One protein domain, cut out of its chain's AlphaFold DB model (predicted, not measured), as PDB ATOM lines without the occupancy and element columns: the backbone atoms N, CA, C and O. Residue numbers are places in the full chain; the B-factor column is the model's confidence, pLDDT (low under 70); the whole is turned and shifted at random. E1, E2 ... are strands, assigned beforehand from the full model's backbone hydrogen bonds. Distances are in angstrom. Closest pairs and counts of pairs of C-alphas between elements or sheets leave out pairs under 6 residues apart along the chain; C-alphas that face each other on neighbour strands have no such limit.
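AT A GLANCE: This is residues 330 to 374 of the 378 residues of the protein "PHD-type domain-containing protein" of Aegilops tauschii subsp. strangulata (UniProt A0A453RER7). Three small antiparallel hairpins follow one another along the printed part, each its own two-stranded sheet: E1 and E2 make a hairpin at one end, E3 and E4 form the second, and E5 and E6 lie loosely beside it with few close C-alphas between them. The opening residues 330 to 331 fold over to pair with E3, and the first hairpin hangs away from the other named strands. The printed part has 45 residues, with no named helix and six named strands in the order E1, E2, E3, E4, E5, E6; the class is all strand. The whole is only just compact, close to loose, with a radius of gyration of the C-alphas of 11.0 A, and it spans 26 by 21 by 20 A.

HOW THE PARTS SIT: The first printed residues, 330 to 331, make a short antiparallel pairing with residues 346 to 347 of E3, the strand of residues 346 to 349. Between them in the chain come E1, residues 336 to 338, and E2, residues 341 to 343, antiparallel neighbours in a hairpin at 163 degrees, with N 338 and O 341 within hydrogen-bond range at 2.9 A. E2 and E3 are apart, although their link is tight. E3 forms a hairpin with E4, residues 352 to 355, antiparallel at 153 degrees; N 354 and O 347 are 2.8 A apart, and N 349 and O 352 3.0 A. E4 and E5, residues 359 to 363, meet only through their link. E5 forms a hairpin with E6, residues 369 to 373, antiparallel at 153 degrees, with N 360 and O 372 at 2.8 A. The closest C-alphas of E3 and E6 are those of Val 349 and Ser 369, 7.6 A apart. Those of E4 and E6 are Tyr 354 and Pro 371, 7.5 A apart. E3 and E5 are apart.

IN THESE COORDINATES: E1, residues 336 to 338, begins at C-alpha 336 (-44.026, 52.231, 38.518) and, like E2, residues 341 to 343, is 6.6 A long from first to last C-alpha. E3, residues 346 to 349, is 10.0 A long, and E4, residues 352 to 355, 10.2 A. E3 begins at C-alpha 346 (-39.860, 40.199, 36.581). E5, residues 359 to 363, is 12.9 A long, and E6, residues 369 to 373, is 13.0 A and ends at C-alpha 373 (-40.267, 35.813, 24.212).

THE WHOLE: The two C-alphas farthest apart are those of Gly 339 and Gly 351, at 29.0 A. The printed part has no cut, and the five links between named strands are tight. The mean pLDDT of the printed part is 73.5; residues 363 to 372 and residue 374 are under 70.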
ATOM      1  N   TRP A 330     -45.054  38.092  41.492       85.44
ATOM      2  CA  TRP A 330     -44.253  39.246  41.067       85.44
ATOM      3  C   TRP A 330     -42.941  39.334  41.855       85.44
ATOM      4  O   TRP A 330     -42.930  39.222  43.081       85.44
ATOM      5  N   VAL A 331     -41.821  39.546  41.155       79.38
ATOM      6  CA  VAL A 331     -40.478  39.528  41.757       79.38
ATOM      7  C   VAL A 331     -39.826  40.902  41.680       79.38
ATOM      8  O   VAL A 331     -39.572  41.418  40.587       79.38
ATOM      9  N   GLY A 332     -39.465  41.422  42.854       80.94
ATOM     10  CA  GLY A 332     -38.794  42.707  43.039       80.94
ATOM     11  C   GLY A 332     -39.756  43.845  43.374       80.94
ATOM     12  O   GLY A 332     -40.968  43.658  43.463       80.94
ATOM     13  N   ASP A 333     -39.194  45.035  43.570       79.38
ATOM     14  CA  ASP A 333     -39.975  46.239  43.845       79.38
ATOM     15  C   ASP A 333     -40.797  46.674  42.619       79.38
ATOM     16  O   ASP A 333     -40.402  46.481  41.465       79.38
ATOM     17  N   ALA A 334     -41.941  47.311  42.874       76.81
ATOM     18  CA  ALA A 334     -42.753  47.924  41.829       76.81
ATOM     19  C   ALA A 334     -41.986  49.081  41.165       76.81
ATOM     20  O   ALA A 334     -41.692  50.093  41.801       76.81
ATOM     21  N   LEU A 335     -41.707  48.959  39.865       77.38
ATOM     22  CA  LEU A 335     -40.979  49.962  39.080       77.38
ATOM     23  C   LEU A 335     -41.779  51.257  38.908       77.38
ATOM     24  O   LEU A 335     -41.216  52.350  38.834       77.38
ATOM     25  N   LYS A 336     -43.100  51.125  38.770       79.00
ATOM     26  CA  LYS A 336     -44.026  52.231  38.518       79.00
ATOM     27  C   LYS A 336     -45.432  51.818  38.941       79.00
ATOM     28  O   LYS A 336     -45.802  50.655  38.798       79.00
ATOM     29  N   VAL A 337     -46.237  52.781  39.378       81.00
ATOM     30  CA  VAL A 337     -47.692  52.633  39.520       81.00
ATOM     31  C   VAL A 337     -48.349  53.758  38.724       81.00
ATOM     32  O   VAL A 337     -47.965  54.919  38.868       81.00
ATOM     33  N   VAL A 338     -49.300  53.428  37.851       73.12
ATOM     34  CA  VAL A 338     -50.075  54.398  37.061       73.12
ATOM     35  C   VAL A 338     -51.550  54.032  37.169       73.12
ATOM     36  O   VAL A 338     -51.984  53.015  36.631       73.12
ATOM     37  N   GLY A 339     -52.324  54.851  37.882       80.31
ATOM     38  CA  GLY A 339     -53.713  54.523  38.206       80.31
ATOM     39  C   GLY A 339     -53.788  53.257  39.063       80.31
ATOM     40  O   GLY A 339     -53.206  53.211  40.144       80.31
ATOM     41  N   ASN A 340     -54.482  52.234  38.567       73.94
ATOM     42  CA  ASN A 340     -54.576  50.902  39.171       73.94
ATOM     43  C   ASN A 340     -53.576  49.877  38.592       73.94
ATOM     44  O   ASN A 340     -53.679  48.694  38.907       73.94
ATOM     45  N   ILE A 341     -52.634  50.301  37.741       71.62
ATOM     46  CA  ILE A 341     -51.673  49.414  37.071       71.62
ATOM     47  C   ILE A 341     -50.311  49.524  37.754       71.62
ATOM     48  O   ILE A 341     -49.732  50.611  37.810       71.62
ATOM     49  N   THR A 342     -49.777  48.394  38.213       77.06
ATOM     50  CA  THR A 342     -48.428  48.285  38.784       77.06
ATOM     51  C   THR A 342     -47.503  47.565  37.808       77.06
ATOM     52  O   THR A 342     -47.868  46.535  37.247       77.06
ATOM     53  N   TYR A 343     -46.302  48.106  37.615       77.31
ATOM     54  CA  TYR A 343     -45.294  47.601  36.687       77.31
ATOM     55  C   TYR A 343     -44.139  46.951  37.451       77.31
ATOM     56  O   TYR A 343     -43.641  47.520  38.423       77.31
ATOM     57  N   TYR A 344     -43.671  45.802  36.969       86.06
ATOM     58  CA  TYR A 344     -42.579  45.023  37.557       86.06
ATOM     59  C   TYR A 344     -41.554  44.645  36.488       86.06
ATOM     60  O   TYR A 344     -41.887  44.561  35.308       86.06
ATOM     61  N   ASN A 345     -40.312  44.382  36.900       79.88
ATOM     62  CA  ASN A 345     -39.263  43.941  35.976       79.88
ATOM     63  C   ASN A 345     -39.315  42.430  35.691       79.88
ATOM     64  O   ASN A 345     -38.816  41.962  34.668       79.88
ATOM     65  N   SER A 346     -39.881  41.658  36.617       83.56
ATOM     66  CA  SER A 346     -39.860  40.199  36.581       83.56
ATOM     67  C   SER A 346     -41.021  39.571  37.338       83.56
ATOM     68  O   SER A 346     -41.586  40.160  38.258       83.56
ATOM     69  N   CYS A 347     -41.333  38.337  36.964       85.00
ATOM     70  CA  CYS A 347     -42.357  37.499  37.573       85.00
ATOM     71  C   CYS A 347     -41.893  36.038  37.612       85.00
ATOM     72  O   CYS A 347     -41.006  35.644  36.851       85.00
ATOM     73  N   ILE A 348     -42.518  35.224  38.451       80.00
ATOM     74  CA  ILE A 348     -42.407  33.770  38.461       80.00
ATOM     75  C   ILE A 348     -43.739  33.186  37.986       80.00
ATOM     76  O   ILE A 348     -44.804  33.581  38.453       80.00
ATOM     77  N   VAL A 349     -43.659  32.248  37.044       81.81
ATOM     78  CA  VAL A 349     -44.790  31.442  36.561       81.81
ATOM     79  C   VAL A 349     -44.319  29.993  36.495       81.81
ATOM     80  O   VAL A 349     -43.216  29.731  36.015       81.81
ATOM     81  N   ASP A 350     -45.102  29.063  37.045       77.56
ATOM     82  CA  ASP A 350     -44.748  27.637  37.181       77.56
ATOM     83  C   ASP A 350     -43.353  27.390  37.814       77.56
ATOM     84  O   ASP A 350     -42.648  26.433  37.491       77.56
ATOM     85  N   GLY A 351     -42.922  28.277  38.722       75.44
ATOM     86  CA  GLY A 351     -41.608  28.219  39.379       75.44
ATOM     87  C   GLY A 351     -40.425  28.707  38.528       75.44
ATOM     88  O   GLY A 351     -39.283  28.651  38.988       75.44
ATOM     89  N   ILE A 352     -40.666  29.206  37.313       74.31
ATOM     90  CA  ILE A 352     -39.645  29.770  36.419       74.31
ATOM     91  C   ILE A 352     -39.715  31.300  36.470       74.31
ATOM     92  O   ILE A 352     -40.778  31.885  36.290       74.31
ATOM     93  N   THR A 353     -38.576  31.963  36.693       82.81
ATOM     94  CA  THR A 353     -38.478  33.431  36.667       82.81
ATOM     95  C   THR A 353     -38.318  33.959  35.241       82.81
ATOM     96  O   THR A 353     -37.406  33.548  34.521       82.81
ATOM     97  N   TYR A 354     -39.143  34.934  34.863       79.38
ATOM     98  CA  TYR A 354     -39.110  35.620  33.572       79.38
ATOM     99  C   TYR A 354     -38.786  37.106  33.755       79.38
ATOM    100  O   TYR A 354     -39.372  37.775  34.605       79.38
ATOM    101  N   ASN A 355     -37.862  37.625  32.940       82.62
ATOM    102  CA  ASN A 355     -37.607  39.060  32.804       82.62
ATOM    103  C   ASN A 355     -38.552  39.634  31.739       82.62
ATOM    104  O   ASN A 355     -38.543  39.162  30.597       82.62
ATOM    105  N   LEU A 356     -39.333  40.646  32.116       81.38
ATOM    106  CA  LEU A 356     -40.393  41.229  31.292       81.38
ATOM    107  C   LEU A 356     -39.891  42.240  30.247       81.38
ATOM    108  O   LEU A 356     -40.650  42.673  29.385       81.38
ATOM    109  N   GLN A 357     -38.596  42.568  30.266       74.25
ATOM    110  CA  GLN A 357     -37.935  43.274  29.161       74.25
ATOM    111  C   GLN A 357     -37.757  42.363  27.931       74.25
ATOM    112  O   GLN A 357     -37.812  42.828  26.797       74.25
ATOM    113  N   ASP A 358     -37.581  41.056  28.165       71.19
ATOM    114  CA  ASP A 358     -37.352  40.036  27.133       71.19
ATOM    115  C   ASP A 358     -38.593  39.167  26.857       71.19
ATOM    116  O   ASP A 358     -38.606  38.405  25.891       71.19
ATOM    117  N   HIS A 359     -39.617  39.213  27.716       73.88
ATOM    118  CA  HIS A 359     -40.787  38.333  27.653       73.88
ATOM    119  C   HIS A 359     -42.075  39.087  27.990       73.88
ATOM    120  O   HIS A 359     -42.091  39.950  28.857       73.88
ATOM    121  N   ILE A 360     -43.184  38.702  27.365       73.38
ATOM    122  CA  ILE A 360     -44.531  39.147  27.733       73.38
ATOM    123  C   ILE A 360     -45.316  37.981  28.324       73.38
ATOM    124  O   ILE A 360     -45.257  36.865  27.810       73.38
ATOM    125  N   LEU A 361     -46.076  38.239  29.387       72.12
ATOM    126  CA  LEU A 361     -47.090  37.305  29.867       72.12
ATOM    127  C   LEU A 361     -48.385  37.521  29.087       72.12
ATOM    128  O   LEU A 361     -48.938  38.620  29.085       72.12
ATOM    129  N   ILE A 362     -48.885  36.463  28.454       70.12
ATOM    130  CA  ILE A 362     -50.181  36.467  27.772       70.12
ATOM    131  C   ILE A 362     -51.148  35.632  28.611       70.12
ATOM    132  O   ILE A 362     -51.002  34.413  28.693       70.12
ATOM    133  N   GLY A 363     -52.130  36.277  29.241       63.56
ATOM    134  CA  GLY A 363     -53.200  35.580  29.959       63.56
ATOM    135  C   GLY A 363     -54.168  34.892  28.992       63.56
ATOM    136  O   GLY A 363     -54.768  35.561  28.148       63.56
ATOM    137  N   SER A 364     -54.344  33.573  29.112       52.22
ATOM    138  CA  SER A 364     -55.425  32.854  28.427       52.22
ATOM    139  C   SER A 364     -56.759  33.016  29.167       52.22
ATOM    140  O   SER A 364     -56.796  33.288  30.369       52.22
ATOM    141  N   LYS A 365     -57.878  32.801  28.460       52.03
ATOM    142  CA  LYS A 365     -59.221  32.742  29.074       52.03
ATOM    143  C   LYS A 365     -59.368  31.616  30.106       52.03
ATOM    144  O   LYS A 365     -60.255  31.690  30.946       52.03
ATOM    145  N   ASP A 366     -58.497  30.614  30.058       56.00
ATOM    146  CA  ASP A 366     -58.455  29.470  30.977       56.00
ATOM    147  C   ASP A 366     -57.629  29.772  32.242       56.00
ATOM    148  O   ASP A 366     -57.201  28.856  32.944       56.00
ATOM    149  N   GLY A 367     -57.326  31.051  32.487       56.78
ATOM    150  CA  GLY A 367     -56.551  31.523  33.629       56.78
ATOM    151  C   GLY A 367     -55.045  31.283  33.523       56.78
ATOM    152  O   GLY A 367     -54.323  31.679  34.428       56.78
ATOM    153  N   LYS A 368     -54.531  30.664  32.455       59.03
ATOM    154  CA  LYS A 368     -53.102  30.327  32.341       59.03
ATOM    155  C   LYS A 368     -52.335  31.429  31.622       59.03
ATOM    156  O   LYS A 368     -52.571  31.691  30.443       59.03
ATOM    157  N   SER A 369     -51.407  32.066  32.327       63.25
ATOM    158  CA  SER A 369     -50.473  33.037  31.764       63.25
ATOM    159  C   SER A 369     -49.297  32.310  31.103       63.25
ATOM    160  O   SER A 369     -48.512  31.634  31.759       63.25
ATOM    161  N   ALA A 370     -49.165  32.430  29.782       65.50
ATOM    162  CA  ALA A 370     -48.035  31.867  29.048       65.50
ATOM    163  C   ALA A 370     -46.969  32.952  28.795       65.50
ATOM    164  O   ALA A 370     -47.290  33.982  28.190       65.50
ATOM    165  N   PRO A 371     -45.706  32.750  29.213       66.50
ATOM    166  CA  PRO A 371     -44.606  33.655  28.900       66.50
ATOM    167  C   PRO A 371     -44.132  33.449  27.456       66.50
ATOM    168  O   PRO A 371     -43.700  32.361  27.071       66.50
ATOM    169  N   SER A 372     -44.180  34.512  26.656       63.66
ATOM    170  CA  SER A 372     -43.734  34.539  25.261       63.66
ATOM    171  C   SER A 372     -42.535  35.468  25.104       63.66
ATOM    172  O   SER A 372     -42.529  36.568  25.651       63.66
ATOM    173  N   LYS A 373     -41.505  35.043  24.367       71.94
ATOM    174  CA  LYS A 373     -40.267  35.813  24.212       71.94
ATOM    175  C   LYS A 373     -40.409  36.903  23.147       71.94
ATOM    176  O   LYS A 373     -40.778  36.613  22.010       71.94
ATOM    177  N   LEU A 374     -40.043  38.131  23.497       59.12
ATOM    178  CA  LEU A 374     -39.960  39.254  22.571       59.12
ATOM    179  C   LEU A 374     -38.786  39.046  21.604       59.12
ATOM    180  O   LEU A 374     -37.634  38.887  22.013       59.12
TER     181      LEU A 374